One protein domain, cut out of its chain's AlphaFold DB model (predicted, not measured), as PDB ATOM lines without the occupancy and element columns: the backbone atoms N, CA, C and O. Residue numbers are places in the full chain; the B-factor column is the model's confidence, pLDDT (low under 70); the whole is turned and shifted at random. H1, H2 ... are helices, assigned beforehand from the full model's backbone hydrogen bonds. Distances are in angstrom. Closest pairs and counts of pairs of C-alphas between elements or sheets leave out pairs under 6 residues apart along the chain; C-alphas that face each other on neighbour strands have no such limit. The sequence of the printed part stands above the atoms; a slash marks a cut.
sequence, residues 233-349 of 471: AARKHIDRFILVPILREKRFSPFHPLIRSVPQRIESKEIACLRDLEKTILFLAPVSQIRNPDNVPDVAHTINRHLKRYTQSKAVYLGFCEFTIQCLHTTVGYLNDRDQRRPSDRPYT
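This is residues 233 to 349 of the 471 residues of an uncharacterized protein of Ajellomyces capsulatus (strain H143) (UniProt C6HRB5). Four helices, H1, H2, H3 and H5, lie roughly side by side in a small, loosely joined bundle, each running opposite to the neighbours it touches. H4 stands beyond the bundle, touching no helix, after a long loop whose residues 291 to 297 stick out; short H6 lies by the first residue of H3. The 117 printed residues hold six named helices, H1 to H6, and no named strand: all helix. The whole is compact, with radius of gyration of the C-alphas 14.4 A and spans of 37 by 34 by 25 A.

H1, residues 233 to 248, touches H2, residues 256 to 267, with 243 to 247 alone; this helical hairpin has a shallow tilt of 10 degrees, closest C-alphas Leu 247 and His 256, 6.0 A. H2 and the hub H3, residues 274 to 282, form another and only just touch, with 3 pairs of C-alphas within 8 A, closest Ile 259 and Ile 281, 7.5 A. H4, residues 299 to 310, is apart from H5, residues 314 to 332, but only just: 8.5 A. H5 touches H1, closest C-alphas Ile 242 and Cys 327, 5.2 A, and H3, closest Leu 282 and Cys 321, 6.4 A. H6, residues 337 to 340, only just touches H3 with 3 such pairs. Every O i to N i+4 pair is within hydrogen-bond range in H3, H4 and H5; 10 of 12 are in H1, 5 of 8 in H2.

H1, 21.3 A long, begins at C-alpha 233 (94.985, 108.814, -6.943). H2 measures 18.2 A, H3 11.7 A, H4 16.9 A, H5 27.2 A and H6 5.0 A, ending at C-alpha 340 (89.857, 112.047, -17.852).

The printed part has no cut; the link from H3 to H4 is long. Residues 283 to 313 have pLDDT under 70.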
ATOM      1  N   ALA A 233      96.255 108.293  -7.455       87.50
ATOM      2  CA  ALA A 233      94.985 108.814  -6.943       87.50
ATOM      3  C   ALA A 233      93.811 108.517  -7.894       87.50
ATOM      4  O   ALA A 233      92.760 108.065  -7.443       87.50
ATOM      5  N   ALA A 234      94.006 108.688  -9.207       88.19
ATOM      6  CA  ALA A 234      92.988 108.423 -10.223       88.19
ATOM      7  C   ALA A 234      92.497 106.967 -10.183       88.19
ATOM      8  O   ALA A 234      91.290 106.726 -10.196       88.19
ATOM      9  N   ARG A 235      93.419 106.004 -10.031       88.88
ATOM     10  CA  ARG A 235      93.087 104.577  -9.852       88.88
ATOM     11  C   ARG A 235      92.191 104.354  -8.633       88.88
ATOM     12  O   ARG A 235      91.105 103.807  -8.774       88.88
ATOM     13  N   LYS A 236      92.571 104.895  -7.467       91.00
ATOM     14  CA  LYS A 236      91.764 104.811  -6.232       91.00
ATOM     15  C   LYS A 236      90.365 105.421  -6.391       91.00
ATOM     16  O   LYS A 236      89.410 104.903  -5.812       91.00
ATOM     17  N   HIS A 237      90.227 106.506  -7.156       91.88
ATOM     18  CA  HIS A 237      88.921 107.098  -7.460       91.88
ATOM     19  C   HIS A 237      88.085 106.206  -8.388       91.88
ATOM     20  O   HIS A 237      86.918 105.975  -8.087       91.88
ATOM     21  N   ILE A 238      88.675 105.642  -9.445       91.44
ATOM     22  CA  ILE A 238      88.013 104.685 -10.346       91.44
ATOM     23  C   ILE A 238      87.557 103.430  -9.590       91.44
ATOM     24  O   ILE A 238      86.401 103.022  -9.716       91.44
ATOM     25  N   ASP A 239      88.418 102.858  -8.750       91.38
ATOM     26  CA  ASP A 239      88.083 101.695  -7.928       91.38
ATOM     27  C   ASP A 239      86.889 102.006  -7.013       91.38
ATOM     28  O   ASP A 239      85.908 101.263  -6.984       91.38
ATOM     29  N   ARG A 240      86.936 103.141  -6.300       92.62
ATOM     30  CA  ARG A 240      85.920 103.535  -5.312       92.62
ATOM     31  C   ARG A 240      84.581 103.954  -5.925       92.62
ATOM     32  O   ARG A 240      83.548 103.658  -5.327       92.62
ATOM     33  N   PHE A 241      84.590 104.671  -7.047       92.00
ATOM     34  CA  PHE A 241      83.395 105.299  -7.623       92.00
ATOM     35  C   PHE A 241      82.828 104.575  -8.851       92.00
ATOM     36  O   PHE A 241      81.668 104.805  -9.176       92.00
ATOM     37  N   ILE A 242      83.587 103.678  -9.493       92.56
ATOM     38  CA  ILE A 242      83.126 102.905 -10.658       92.56
ATOM     39  C   ILE A 242      83.119 101.408 -10.343       92.56
ATOM     40  O   ILE A 242      82.064 100.777 -10.383       92.56
ATOM     41  N   LEU A 243      84.266 100.821  -9.988       91.56
ATOM     42  CA  LEU A 243      84.364  99.359  -9.893       91.56
ATOM     43  C   LEU A 243      83.618  98.805  -8.671       91.56
ATOM     44  O   LEU A 243      82.828  97.872  -8.806       91.56
ATOM     45  N   VAL A 244      83.813  99.390  -7.486       93.12
ATOM     46  CA  VAL A 244      83.161  98.943  -6.242       93.12
ATOM     47  C   VAL A 244      81.628  99.054  -6.300       93.12
ATOM     48  O   VAL A 244      80.978  98.074  -5.928       93.12
ATOM     49  N   PRO A 245      81.007 100.155  -6.779       93.06
ATOM     50  CA  PRO A 245      79.552 100.227  -6.934       93.06
ATOM     51  C   PRO A 245      78.996  99.160  -7.886       93.06
ATOM     52  O   PRO A 245      78.056  98.455  -7.524       93.06
ATOM     53  N   ILE A 246      79.625  98.967  -9.053       90.19
ATOM     54  CA  ILE A 246      79.183  97.977 -10.050       90.19
ATOM     55  C   ILE A 246      79.344  96.536  -9.528       90.19
ATOM     56  O   ILE A 246      78.467  95.694  -9.735       90.19
ATOM     57  N   LEU A 247      80.433  96.240  -8.808       90.75
ATOM     58  CA  LEU A 247      80.669  94.925  -8.197       90.75
ATOM     59  C   LEU A 247      79.770  94.656  -6.977       90.75
ATOM     60  O   LEU A 247      79.452  93.499  -6.698       90.75
ATOM     61  N   ARG A 248      79.330  95.697  -6.259       92.69
ATOM     62  CA  ARG A 248      78.369  95.578  -5.149       92.69
ATOM     63  C   ARG A 248      76.973  95.192  -5.643       92.69
ATOM     64  O   ARG A 248      76.253  94.481  -4.939       92.69
ATOM     65  N   GLU A 249      76.568  95.650  -6.826       91.00
ATOM     66  CA  GLU A 249      75.210  95.431  -7.315       91.00
ATOM     67  C   GLU A 249      75.038  94.045  -7.964       91.00
ATOM     68  O   GLU A 249      75.519  93.753  -9.062       91.00
ATOM     69  N   LYS A 250      74.288  93.170  -7.277       86.88
ATOM     70  CA  LYS A 250      74.046  91.769  -7.680       86.88
ATOM     71  C   LYS A 250      73.394  91.623  -9.063       86.88
ATOM     72  O   LYS A 250      73.569  90.593  -9.708       86.88
ATOM     73  N   ARG A 251      72.668  92.649  -9.528       85.94
ATOM     74  CA  ARG A 251      72.006  92.702 -10.848       85.94
ATOM     75  C   ARG A 251      73.004  92.674 -12.011       85.94
ATOM     76  O   ARG A 251      72.630  92.283 -13.112       85.94
ATOM     77  N   PHE A 252      74.259  93.045 -11.760       85.25
ATOM     78  CA  PHE A 252      75.326  93.104 -12.761       85.25
ATOM     79  C   PHE A 252      76.322  91.943 -12.658       85.25
ATOM     80  O   PHE A 252      77.372  91.985 -13.297       85.25
ATOM     81  N   SER A 253      75.976  90.871 -11.933       82.50
ATOM     82  CA  SER A 253      76.775  89.642 -11.844       82.50
ATOM     83  C   SER A 253      77.298  89.085 -13.185       82.50
ATOM     84  O   SER A 253      78.467  88.691 -13.194       82.50
ATOM     85  N   PRO A 254      76.573  89.102 -14.334       79.25
ATOM     86  CA  PRO A 254      77.163  88.670 -15.606       79.25
ATOM     87  C   PRO A 254      78.293  89.585 -16.102       79.25
ATOM     88  O   PRO A 254      79.177  89.111 -16.805       79.25
ATOM     89  N   PHE A 255      78.310  90.867 -15.730       82.06
ATOM     90  CA  PHE A 255      79.356  91.822 -16.118       82.06
ATOM     91  C   PHE A 255      80.534  91.858 -15.132       82.06
ATOM     92  O   PHE A 255      81.597  92.382 -15.463       82.06
ATOM     93  N   HIS A 256      80.401  91.277 -13.933       85.88
ATOM     94  CA  HIS A 256      81.477  91.247 -12.932       85.88
ATOM     95  C   HIS A 256      82.816  90.672 -13.443       85.88
ATOM     96  O   HIS A 256      83.845  91.203 -13.026       85.88
ATOM     97  N   PRO A 257      82.877  89.657 -14.334       84.00
ATOM     98  CA  PRO A 257      84.139  89.207 -14.932       84.00
ATOM     99  C   PRO A 257      84.826  90.286 -15.781       84.00
ATOM    100  O   PRO A 257      86.037  90.465 -15.673       84.00
ATOM    101  N   LEU A 258      84.060  91.053 -16.570       83.31
ATOM    102  CA  LEU A 258      84.583  92.176 -17.355       83.31
ATOM    103  C   LEU A 258      85.163  93.253 -16.427       83.31
ATOM    104  O   LEU A 258      86.298  93.684 -16.611       83.31
ATOM    105  N   ILE A 259      84.418  93.627 -15.386       85.50
ATOM    106  CA  ILE A 259      84.813  94.671 -14.429       85.50
ATOM    107  C   ILE A 259      86.027  94.242 -13.587       85.50
ATOM    108  O   ILE A 259      86.909  95.057 -13.338       85.50
ATOM    109  N   ARG A 260      86.147  92.957 -13.221       86.38
ATOM    110  CA  ARG A 260      87.342  92.416 -12.542       86.38
ATOM    111  C   ARG A 260      88.611  92.449 -13.400       86.38
ATOM    112  O   ARG A 260      89.694  92.493 -12.829       86.38
ATOM    113  N   SER A 261      88.502  92.461 -14.731       83.31
ATOM    114  CA  SER A 261      89.673  92.614 -15.613       83.31
ATOM    115  C   SER A 261      90.205  94.054 -15.680       83.31
ATOM    116  O   SER A 261      91.351  94.268 -16.064       83.31
ATOM    117  N   VAL A 262      89.405  95.056 -15.292       86.12
ATOM    118  CA  VAL A 262      89.760  96.476 -15.454       86.12
ATOM    119  C   VAL A 262      91.034  96.883 -14.693       86.12
ATOM    120  O   VAL A 262      91.889  97.494 -15.334       86.12
ATOM    121  N   PRO A 263      91.235  96.551 -13.398       86.81
ATOM    122  CA  PRO A 263      92.456  96.931 -12.679       86.81
ATOM    123  C   PRO A 263      93.727  96.404 -13.355       86.81
ATOM    124  O   PRO A 263      94.667  97.162 -13.584       86.81
ATOM    125  N   GLN A 264      93.708  95.141 -13.793       84.25
ATOM    126  CA  GLN A 264      94.821  94.514 -14.515       84.25
ATOM    127  C   GLN A 264      95.116  95.224 -15.847       84.25
ATOM    128  O   GLN A 264      96.273  95.386 -16.220       84.25
ATOM    129  N   ARG A 265      94.081  95.717 -16.541       81.56
ATOM    130  CA  ARG A 265      94.212  96.453 -17.814       81.56
ATOM    131  C   ARG A 265      94.637  97.921 -17.645       81.56
ATOM    132  O   ARG A 265      95.176  98.534 -18.566       81.56
ATOM    133  N   ILE A 266      94.435  98.490 -16.456       84.44
ATOM    134  CA  ILE A 266      95.026  99.770 -16.035       84.44
ATOM    135  C   ILE A 266      96.516  99.577 -15.688       84.44
ATOM    136  O   ILE A 266      97.347 100.440 -15.979       84.44
ATOM    137  N   GLU A 267      96.881  98.437 -15.097       84.75
ATOM    138  CA  GLU A 267      98.274  98.065 -14.811       84.75
ATOM    139  C   GLU A 267      99.072  97.735 -16.081       84.75
ATOM    140  O   GLU A 267     100.184  98.246 -16.231       84.75
ATOM    141  N   SER A 268      98.487  97.003 -17.038       82.00
ATOM    142  CA  SER A 268      99.084  96.715 -18.358       82.00
ATOM    143  C   SER A 268      99.196  97.942 -19.280       82.00
ATOM    144  O   SER A 268      99.790  97.851 -20.354       82.00
ATOM    145  N   LYS A 269      98.670  99.104 -18.856       79.88
ATOM    146  CA  LYS A 269      98.605 100.372 -19.611       79.88
ATOM    147  C   LYS A 269      97.751 100.322 -20.887       79.88
ATOM    148  O   LYS A 269      97.862 101.220 -21.720       79.88
ATOM    149  N   GLU A 270      96.864  99.338 -21.031       80.31
ATOM    150  CA  GLU A 270      95.845  99.342 -22.092       80.31
ATOM    151  C   GLU A 270      94.827 100.472 -21.903       80.31
ATOM    152  O   GLU A 270      94.373 101.076 -22.873       80.31
ATOM    153  N   ILE A 271      94.470 100.761 -20.647       84.88
ATOM    154  CA  ILE A 271      93.520 101.814 -20.289       84.88
ATOM    155  C   ILE A 271      94.303 103.000 -19.714       84.88
ATOM    156  O   ILE A 271      94.750 102.967 -18.568       84.88
ATOM    157  N   ALA A 272      94.483 104.044 -20.527       84.00
ATOM    158  CA  ALA A 272      95.293 105.216 -20.180       84.00
ATOM    159  C   ALA A 272      94.486 106.371 -19.555       84.00
ATOM    160  O   ALA A 272      95.033 107.142 -18.772       84.00
ATOM    161  N   CYS A 273      93.200 106.501 -19.903       89.00
ATOM    162  CA  CYS A 273      92.323 107.579 -19.436       89.00
ATOM    163  C   CYS A 273      90.868 107.110 -19.246       89.00
ATOM    164  O   CYS A 273      90.486 106.031 -19.706       89.00
ATOM    165  N   LEU A 274      90.036 107.925 -18.586       90.88
ATOM    166  CA  LEU A 274      88.629 107.613 -18.299       90.88
ATOM    167  C   LEU A 274      87.830 107.367 -19.586       90.88
ATOM    168  O   LEU A 274      86.952 106.511 -19.599       90.88
ATOM    169  N   ARG A 275      88.187 108.032 -20.693       89.50
ATOM    170  CA  ARG A 275      87.591 107.779 -22.014       89.50
ATOM    171  C   ARG A 275      87.890 106.381 -22.554       89.50
ATOM    172  O   ARG A 275      87.030 105.782 -23.196       89.50
ATOM    173  N   ASP A 276      89.076 105.844 -22.285       87.25
ATOM    174  CA  ASP A 276      89.442 104.476 -22.669       87.25
ATOM    175  C   ASP A 276      88.748 103.446 -21.747       87.25
ATOM    176  O   ASP A 276      88.387 102.355 -22.194       87.25
ATOM    177  N   LEU A 277      88.476 103.813 -20.484       88.25
ATOM    178  CA  LEU A 277      87.688 103.008 -19.542       88.25
ATOM    179  C   LEU A 277      86.202 102.960 -19.926       88.25
ATOM    180  O   LEU A 277      85.611 101.884 -19.983       88.25
ATOM    181  N   GLU A 278      85.615 104.117 -20.229       88.94
ATOM    182  CA  GLU A 278      84.259 104.274 -20.758       88.94
ATOM    183  C   GLU A 278      84.071 103.405 -22.004       88.94
ATOM    184  O   GLU A 278      83.180 102.557 -22.035       88.94
ATOM    185  N   LYS A 279      84.971 103.537 -22.989       83.19
ATOM    186  CA  LYS A 279      84.984 102.678 -24.179       83.19
ATOM    187  C   LYS A 279      85.116 101.205 -23.806       83.19
ATOM    188  O   LYS A 279      84.382 100.393 -24.337       83.19
ATOM    189  N   THR A 280      85.978 100.844 -22.863       82.88
ATOM    190  CA  THR A 280      86.143  99.447 -22.436       82.88
ATOM    191  C   THR A 280      84.880  98.843 -21.805       82.88
ATOM    192  O   THR A 280      84.583  97.676 -22.050       82.88
ATOM    193  N   ILE A 281      84.143  99.595 -20.983       84.56
ATOM    194  CA  ILE A 281      82.987  99.058 -20.249       84.56
ATOM    195  C   ILE A 281      81.693  99.153 -21.074       84.56
ATOM    196  O   ILE A 281      80.922  98.194 -21.113       84.56
ATOM    197  N   LEU A 282      81.452 100.292 -21.729       80.25
ATOM    198  CA  LEU A 282      80.202 100.599 -22.442       80.25
ATOM    199  C   LEU A 282      80.279 100.267 -23.936       80.25
ATOM    200  O   LEU A 282      79.292  99.838 -24.529       80.25
ATOM    201  N   PHE A 283      81.460 100.436 -24.534       68.69
ATOM    202  CA  PHE A 283      81.719 100.218 -25.957       68.69
ATOM    203  C   PHE A 283      82.780  99.135 -26.179       68.69
ATOM    204  O   PHE A 283      83.647  99.242 -27.050       68.69
ATOM    205  N   LEU A 284      82.623  98.003 -25.487       56.78
ATOM    206  CA  LEU A 284      82.919  96.718 -26.118       56.78
ATOM    207  C   LEU A 284      81.852  96.495 -27.221       56.78
ATOM    208  O   LEU A 284      80.983  95.635 -27.133       56.78
ATOM    209  N   ALA A 285      81.936  97.362 -28.238       36.50
ATOM    210  CA  ALA A 285      81.255  97.500 -29.526       36.50
ATOM    211  C   ALA A 285      82.145  98.466 -30.365       36.50
ATOM    212  O   ALA A 285      82.812  99.333 -29.807       36.50
ATOM    213  N   PRO A 286      82.312  98.277 -31.679       41.31
ATOM    214  CA  PRO A 286      83.653  97.972 -32.190       41.31
ATOM    215  C   PRO A 286      84.485  99.174 -32.690       41.31
ATOM    216  O   PRO A 286      84.722  99.276 -33.889       41.31
ATOM    217  N   VAL A 287      85.023 100.033 -31.807       33.12
ATOM    218  CA  VAL A 287      86.141 100.940 -32.193       33.12
ATOM    219  C   VAL A 287      87.195 101.168 -31.093       33.12
ATOM    220  O   VAL A 287      87.404 102.274 -30.594       33.12
ATOM    221  N   SER A 288      87.953 100.126 -30.758       35.62
ATOM    222  CA  SER A 288      89.363 100.316 -30.388       35.62
ATOM    223  C   SER A 288      90.183  99.136 -30.898       35.62
ATOM    224  O   SER A 288      89.876  97.976 -30.624       35.62
ATOM    225  N   GLN A 289      91.204  99.431 -31.702       37.88
ATOM    226  CA  GLN A 289      92.137  98.431 -32.210       37.88
ATOM    227  C   GLN A 289      93.069  98.013 -31.071       37.88
ATOM    228  O   GLN A 289      94.166  98.549 -30.917       37.88
ATOM    229  N   ILE A 290      92.627  97.037 -30.274       37.72
ATOM    230  CA  ILE A 290      93.543  96.232 -29.466       37.72
ATOM    231  C   ILE A 290      94.428  95.492 -30.468       37.72
ATOM    232  O   ILE A 290      93.992  94.560 -31.142       37.72
ATOM    233  N   ARG A 291      95.660  95.980 -30.613       36.97
ATOM    234  CA  ARG A 291      96.659  95.465 -31.548       36.97
ATOM    235  C   ARG A 291      97.249  94.166 -30.995       36.97
ATOM    236  O   ARG A 291      98.394  94.147 -30.553       36.97
ATOM    237  N   ASN A 292      96.449  93.100 -30.990       34.81
ATOM    238  CA  ASN A 292      96.956  91.754 -30.741       34.81
ATOM    239  C   ASN A 292      97.880  91.334 -31.901       34.81
ATOM    240  O   ASN A 292      97.570  91.644 -33.053       34.81
ATOM    241  N   PRO A 293      99.009  90.661 -31.615       41.03
ATOM    242  CA  PRO A 293      99.995  90.290 -32.630       41.03
ATOM    243  C   PRO A 293      99.573  89.097 -33.505       41.03
ATOM    244  O   PRO A 293     100.187  88.876 -34.546       41.03
ATOM    245  N   ASP A 294      98.529  88.359 -33.117       43.62
ATOM    246  CA  ASP A 294      98.122  87.121 -33.782       43.62
ATOM    247  C   ASP A 294      96.935  87.330 -34.733       43.62
ATOM    248  O   ASP A 294      95.879  87.846 -34.355       43.62
ATOM    249  N   ASN A 295      97.120  86.905 -35.987       42.59
ATOM    250  CA  ASN A 295      96.199  87.120 -37.106       42.59
ATOM    251  C   ASN A 295      94.902  86.294 -36.983       42.59
ATOM    252  O   ASN A 295      94.731  85.283 -37.662       42.59
ATOM    253  N   VAL A 296      93.965  86.744 -36.146       44.19
ATOM    254  CA  VAL A 296      92.606  86.186 -36.053       44.19
ATOM    255  C   VAL A 296      91.599  87.204 -36.603       44.19
ATOM    256  O   VAL A 296      91.559  88.337 -36.116       44.19
ATOM    257  N   PRO A 297      90.778  86.848 -37.610       39.34
ATOM    258  CA  PRO A 297      89.873  87.800 -38.231       39.34
ATOM    259  C   PRO A 297      88.699  88.186 -37.320       39.34
ATOM    260  O   PRO A 297      88.121  87.369 -36.605       39.34
ATOM    261  N   ASP A 298      88.308  89.449 -37.463       41.44
ATOM    262  CA  ASP A 298      87.037  90.039 -37.041       41.44
ATOM    263  C   ASP A 298      86.794  90.264 -35.528       41.44
ATOM    264  O   ASP A 298      86.060  89.567 -34.810       41.44
ATOM    265  N   VAL A 299      87.367  91.378 -35.063       46.16
ATOM    266  CA  VAL A 299      87.138  91.972 -33.737       46.16
ATOM    267  C   VAL A 299      85.669  92.395 -33.534       46.16
ATOM    268  O   VAL A 299      85.178  92.370 -32.406       46.16
ATOM    269  N   ALA A 300      84.909  92.728 -34.586       42.03
ATOM    270  CA  ALA A 300      83.506  93.123 -34.428       42.03
ATOM    271  C   ALA A 300      82.617  91.924 -34.051       42.03
ATOM    272  O   ALA A 300      81.749  92.032 -33.172       42.03
ATOM    273  N   HIS A 301      82.867  90.754 -34.648       41.75
ATOM    274  CA  HIS A 301      82.126  89.531 -34.342       41.75
ATOM    275  C   HIS A 301      82.425  88.957 -32.953       41.75
ATOM    276  O   HIS A 301      81.495  88.514 -32.268       41.75
ATOM    277  N   THR A 302      83.684  88.976 -32.506       42.53
ATOM    278  CA  THR A 302      84.047  88.564 -31.137       42.53
ATOM    279  C   THR A 302      83.399  89.480 -30.108       42.53
ATOM    280  O   THR A 302      82.726  88.997 -29.199       42.53
ATOM    281  N   ILE A 303      83.493  90.795 -30.286       44.81
ATOM    282  CA  ILE A 303      82.898  91.779 -29.379       44.81
ATOM    283  C   ILE A 303      81.366  91.620 -29.264       44.81
ATOM    284  O   ILE A 303      80.837  91.510 -28.155       44.81
ATOM    285  N   ASN A 304      80.643  91.502 -30.385       45.44
ATOM    286  CA  ASN A 304      79.191  91.271 -30.363       45.44
ATOM    287  C   ASN A 304      78.831  89.925 -29.693       45.44
ATOM    288  O   ASN A 304      77.823  89.815 -28.993       45.44
ATOM    289  N   ARG A 305      79.688  88.904 -29.850       45.66
ATOM    290  CA  ARG A 305      79.581  87.604 -29.167       45.66
ATOM    291  C   ARG A 305      79.844  87.717 -27.657       45.66
ATOM    292  O   ARG A 305      79.171  87.027 -26.898       45.66
ATOM    293  N   HIS A 306      80.747  88.589 -27.203       46.38
ATOM    294  CA  HIS A 306      80.966  88.864 -25.777       46.38
ATOM    295  C   HIS A 306      79.776  89.602 -25.147       46.38
ATOM    296  O   HIS A 306      79.257  89.134 -24.136       46.38
ATOM    297  N   LEU A 307      79.246  90.656 -25.780       50.91
ATOM    298  CA  LEU A 307      78.005  91.301 -25.322       50.91
ATOM    299  C   LEU A 307      76.840  90.301 -25.234       50.91
ATOM    300  O   LEU A 307      76.143  90.257 -24.220       50.91
ATOM    301  N   LYS A 308      76.664  89.430 -26.237       50.94
ATOM    302  CA  LYS A 308      75.644  88.362 -26.223       50.94
ATOM    303  C   LYS A 308      75.873  87.287 -25.151       50.94
ATOM    304  O   LYS A 308      74.906  86.657 -24.738       50.94
ATOM    305  N   ARG A 309      77.112  87.076 -24.686       49.56
ATOM    306  CA  ARG A 309      77.422  86.171 -23.560       49.56
ATOM    307  C   ARG A 309      77.030  86.766 -22.205       49.56
ATOM    308  O   ARG A 309      76.679  86.006 -21.312       49.56
ATOM    309  N   TYR A 310      77.061  88.092 -22.058       51.59
ATOM    310  CA  TYR A 310      76.731  88.771 -20.797       51.59
ATOM    311  C   TYR A 310      75.275  89.278 -20.719       51.59
ATOM    312  O   TYR A 310      74.739  89.449 -19.626       51.59
ATOM    313  N   THR A 311      74.599  89.498 -21.852       56.72
ATOM    314  CA  THR A 311      73.263  90.126 -21.902       56.72
ATOM    315  C   THR A 311      72.129  89.131 -22.181       56.72
ATOM    316  O   THR A 311      71.630  89.001 -23.297       56.72
ATOM    317  N   GLN A 312      71.644  88.451 -21.136       57.00
ATOM    318  CA  GLN A 312      70.461  87.582 -21.260       57.00
ATOM    319  C   GLN A 312      69.142  88.376 -21.424       57.00
ATOM    320  O   GLN A 312      68.181  87.859 -21.990       57.00
ATOM    321  N   SER A 313      69.100  89.642 -20.982       69.44
ATOM    322  CA  SER A 313      67.940  90.543 -21.102       69.44
ATOM    323  C   SER A 313      68.349  91.988 -21.424       69.44
ATOM    324  O   SER A 313      69.292  92.524 -20.838       69.44
ATOM    325  N   LYS A 314      67.585  92.642 -22.315       74.75
ATOM    326  CA  LYS A 314      67.774  94.045 -22.740       74.75
ATOM    327  C   LYS A 314      67.694  95.034 -21.570       74.75
ATOM    328  O   LYS A 314      68.475  95.980 -21.524       74.75
ATOM    329  N   ALA A 315      66.790  94.804 -20.618       80.19
ATOM    330  CA  ALA A 315      66.599  95.693 -19.469       80.19
ATOM    331  C   ALA A 315      67.802  95.685 -18.508       80.19
ATOM    332  O   ALA A 315      68.166  96.723 -17.963       80.19
ATOM    333  N   VAL A 316      68.455  94.528 -18.341       82.06
ATOM    334  CA  VAL A 316      69.654  94.392 -17.494       82.06
ATOM    335  C   VAL A 316      70.850  95.101 -18.134       82.06
ATOM    336  O   VAL A 316      71.602  95.768 -17.431       82.06
ATOM    337  N   TYR A 317      70.987  95.020 -19.462       82.06
ATOM    338  CA  TYR A 317      72.002  95.777 -20.200       82.06
ATOM    339  C   TYR A 317      71.794  97.290 -20.086       82.06
ATOM    340  O   TYR A 317      72.722  97.996 -19.709       82.06
ATOM    341  N   LEU A 318      70.583  97.792 -20.352       84.50
ATOM    342  CA  LEU A 318      70.299  99.229 -20.256       84.50
ATOM    343  C   LEU A 318      70.521  99.766 -18.838       84.50
ATOM    344  O   LEU A 318      71.211 100.768 -18.683       84.50
ATOM    345  N   GLY A 319      70.048  99.056 -17.807       86.69
ATOM    346  CA  GLY A 319      70.299  99.437 -16.415       86.69
ATOM    347  C   GLY A 319      71.786  99.429 -16.039       86.69
ATOM    348  O   GLY A 319      72.229 100.310 -15.311       86.69
ATOM    349  N   PHE A 320      72.574  98.483 -16.566       88.19
ATOM    350  CA  PHE A 320      74.032  98.464 -16.394       88.19
ATOM    351  C   PHE A 320      74.706  99.669 -17.058       88.19
ATOM    352  O   PHE A 320      75.594 100.283 -16.466       88.19
ATOM    353  N   CYS A 321      74.270 100.023 -18.268       87.38
ATOM    354  CA  CYS A 321      74.793 101.167 -19.004       87.38
ATOM    355  C   CYS A 321      74.489 102.473 -18.265       87.38
ATOM    356  O   CYS A 321      75.413 103.201 -17.919       87.38
ATOM    357  N   GLU A 322      73.219 102.729 -17.940       90.12
ATOM    358  CA  GLU A 322      72.780 103.932 -17.220       90.12
ATOM    359  C   GLU A 322      73.492 104.081 -15.863       90.12
ATOM    360  O   GLU A 322      74.011 105.155 -15.554       90.12
ATOM    361  N   PHE A 323      73.623 102.994 -15.095       92.44
ATOM    362  CA  PHE A 323      74.345 102.999 -13.820       92.44
ATOM    363  C   PHE A 323      75.853 103.256 -13.984       92.44
ATOM    364  O   PHE A 323      76.443 104.039 -13.237       92.44
ATOM    365  N   THR A 324      76.490 102.649 -14.988       90.81
ATOM    366  CA  THR A 324      77.912 102.886 -15.297       90.81
ATOM    367  C   THR A 324      78.151 104.338 -15.716       90.81
ATOM    368  O   THR A 324      79.131 104.947 -15.292       90.81
ATOM    369  N   ILE A 325      77.242 104.925 -16.499       92.19
ATOM    370  CA  ILE A 325      77.305 106.333 -16.916       92.19
ATOM    371  C   ILE A 325      77.158 107.263 -15.710       92.19
ATOM    372  O   ILE A 325      77.909 108.231 -15.590       92.19
ATOM    373  N   GLN A 326      76.263 106.942 -14.772       92.94
ATOM    374  CA  GLN A 326      76.134 107.674 -13.513       92.94
ATOM    375  C   GLN A 326      77.430 107.615 -12.683       92.94
ATOM    376  O   GLN A 326      77.875 108.643 -12.172       92.94
ATOM    377  N   CYS A 327      78.075 106.445 -12.601       92.56
ATOM    378  CA  CYS A 327      79.378 106.281 -11.948       92.56
ATOM    379  C   CYS A 327      80.491 107.089 -12.646       92.56
ATOM    380  O   CYS A 327      81.312 107.726 -11.988       92.56
ATOM    381  N   LEU A 328      80.518 107.111 -13.983       92.50
ATOM    382  CA  LEU A 328      81.468 107.923 -14.753       92.50
ATOM    383  C   LEU A 328      81.265 109.422 -14.494       92.50
ATOM    384  O   LEU A 328      82.233 110.119 -14.196       92.50
ATOM    385  N   HIS A 329      80.017 109.901 -14.539       92.69
ATOM    386  CA  HIS A 329      79.665 111.297 -14.268       92.69
ATOM    387  C   HIS A 329      80.142 111.756 -12.881       92.69
ATOM    388  O   HIS A 329      80.758 112.814 -12.769       92.69
ATOM    389  N   THR A 330      79.922 110.960 -11.826       92.44
ATOM    390  CA  THR A 330      80.418 111.311 -10.481       92.44
ATOM    391  C   THR A 330      81.942 111.279 -10.395       92.44
ATOM    392  O   THR A 330      82.526 112.114  -9.712       92.44
ATOM    393  N   THR A 331      82.604 110.360 -11.105       92.19
ATOM    394  CA  THR A 331      84.068 110.199 -11.045       92.19
ATOM    395  C   THR A 331      84.820 111.332 -11.751       92.19
ATOM    396  O   THR A 331      85.890 111.720 -11.285       92.19
ATOM    397  N   VAL A 332      84.266 111.911 -12.826       92.44
ATOM    398  CA  VAL A 332      84.893 113.023 -13.576       92.44
ATOM    399  C   VAL A 332      85.279 114.197 -12.672       92.44
ATOM    400  O   VAL A 332      86.386 114.712 -12.801       92.44
ATOM    401  N   GLY A 333      84.427 114.572 -11.712       90.06
ATOM    402  CA  GLY A 333      84.696 115.682 -10.788       90.06
ATOM    403  C   GLY A 333      85.869 115.462  -9.819       90.06
ATOM    404  O   GLY A 333      86.340 116.423  -9.219       90.06
ATOM    405  N   TYR A 334      86.357 114.224  -9.674       90.00
ATOM    406  CA  TYR A 334      87.489 113.863  -8.805       90.00
ATOM    407  C   TYR A 334      88.780 113.548  -9.582       90.00
ATOM    408  O   TYR A 334      89.778 113.154  -8.978       90.00
ATOM    409  N   LEU A 335      88.773 113.677 -10.913       90.12
ATOM    410  CA  LEU A 335      89.902 113.335 -11.782       90.12
ATOM    411  C   LEU A 335      90.493 114.575 -12.454       90.12
ATOM    412  O   LEU A 335      89.767 115.456 -12.906       90.12
ATOM    413  N   ASN A 336      91.817 114.596 -12.611       88.81
ATOM    414  CA  ASN A 336      92.500 115.616 -13.407       88.81
ATOM    415  C   ASN A 336      92.162 115.458 -14.898       88.81
ATOM    416  O   ASN A 336      92.032 114.333 -15.380       88.81
ATOM    417  N   ASP A 337      92.152 116.556 -15.663       86.94
ATOM    418  CA  ASP A 337      91.888 116.539 -17.115       86.94
ATOM    419  C   ASP A 337      92.723 115.497 -17.886       86.94
ATOM    420  O   ASP A 337      92.221 114.855 -18.810       86.94
ATOM    421  N   ARG A 338      93.986 115.289 -17.476       85.75
ATOM    422  CA  ARG A 338      94.909 114.308 -18.082       85.75
ATOM    423  C   ARG A 338      94.476 112.854 -17.878       85.75
ATOM    424  O   ARG A 338      94.720 112.033 -18.754       85.75
ATOM    425  N   ASP A 339      93.872 112.544 -16.731       88.81
ATOM    426  CA  ASP A 339      93.344 111.215 -16.408       88.81
ATOM    427  C   ASP A 339      91.933 111.025 -16.999       88.81
ATOM    428  O   ASP A 339      91.516 109.903 -17.267       88.81
ATOM    429  N   GLN A 340      91.186 112.109 -17.241       90.81
ATOM    430  CA  GLN A 340      89.857 112.047 -17.852       90.81
ATOM    431  C   GLN A 340      89.909 111.675 -19.345       90.81
ATOM    432  O   GLN A 340      89.185 110.783 -19.791       90.81
ATOM    433  N   ARG A 341      90.714 112.381 -20.146       87.88
ATOM    434  CA  ARG A 341      90.583 112.367 -21.614       87.88
ATOM    435  C   ARG A 341      91.879 112.717 -22.340       87.88
ATOM    436  O   ARG A 341      92.773 113.340 -21.772       87.88
ATOM    437  N   ARG A 342      91.970 112.383 -23.631       85.62
ATOM    438  CA  ARG A 342      93.051 112.878 -24.500       85.62
ATOM    439  C   ARG A 342      92.752 114.325 -24.931       85.62
ATOM    440  O   ARG A 342      91.581 114.698 -24.997       85.62
ATOM    441  N   PRO A 343      93.761 115.143 -25.289       81.94
ATOM    442  CA  PRO A 343      93.535 116.523 -25.746       81.94
ATOM    443  C   PRO A 343      92.623 116.645 -26.980       81.94
ATOM    444  O   PRO A 343      91.972 117.666 -27.162       81.94
ATOM    445  N   SER A 344      92.561 115.597 -27.808       82.06
ATOM    446  CA  SER A 344      91.685 115.481 -28.982       82.06
ATOM    447  C   SER A 344      90.238 115.081 -28.664       82.06
ATOM    448  O   SER A 344      89.386 115.135 -29.547       82.06
ATOM    449  N   ASP A 345      89.950 114.622 -27.443       85.94
ATOM    450  CA  ASP A 345      88.650 114.054 -27.086       85.94
ATOM    451  C   ASP A 345      87.659 115.129 -26.611       85.94
ATOM    452  O   ASP A 345      88.004 116.089 -25.906       85.94
ATOM    453  N   ARG A 346      86.375 114.912 -26.930       86.56
ATOM    454  CA  ARG A 346      85.269 115.768 -26.477       86.56
ATOM    455  C   ARG A 346      85.253 115.872 -24.939       86.56
ATOM    456  O   ARG A 346      85.356 114.834 -24.277       86.56
ATOM    457  N   PRO A 347      85.093 117.077 -24.360       88.38
ATOM    458  CA  PRO A 347      85.031 117.253 -22.910       88.38
ATOM    459  C   PRO A 347      83.848 116.497 -22.298       88.38
ATOM    460  O   PRO A 347      82.811 116.322 -22.939       88.38
ATOM    461  N   TYR A 348      83.995 116.090 -21.039       91.06
ATOM    462  CA  TYR A 348      82.875 115.600 -20.245       91.06
ATOM    463  C   TYR A 348      82.002 116.779 -19.817       91.06
ATOM    464  O   TYR A 348      82.379 117.575 -18.961       91.06
ATOM    465  N   THR A 349      80.834 116.900 -20.437       91.06
ATOM    466  CA  THR A 349      79.792 117.868 -20.075       91.06
ATOM    467  C   THR A 349      78.517 117.115 -19.715       91.06
ATOM    468  O   THR A 349      78.339 115.970 -20.128       91.06
TER     469      THR A 349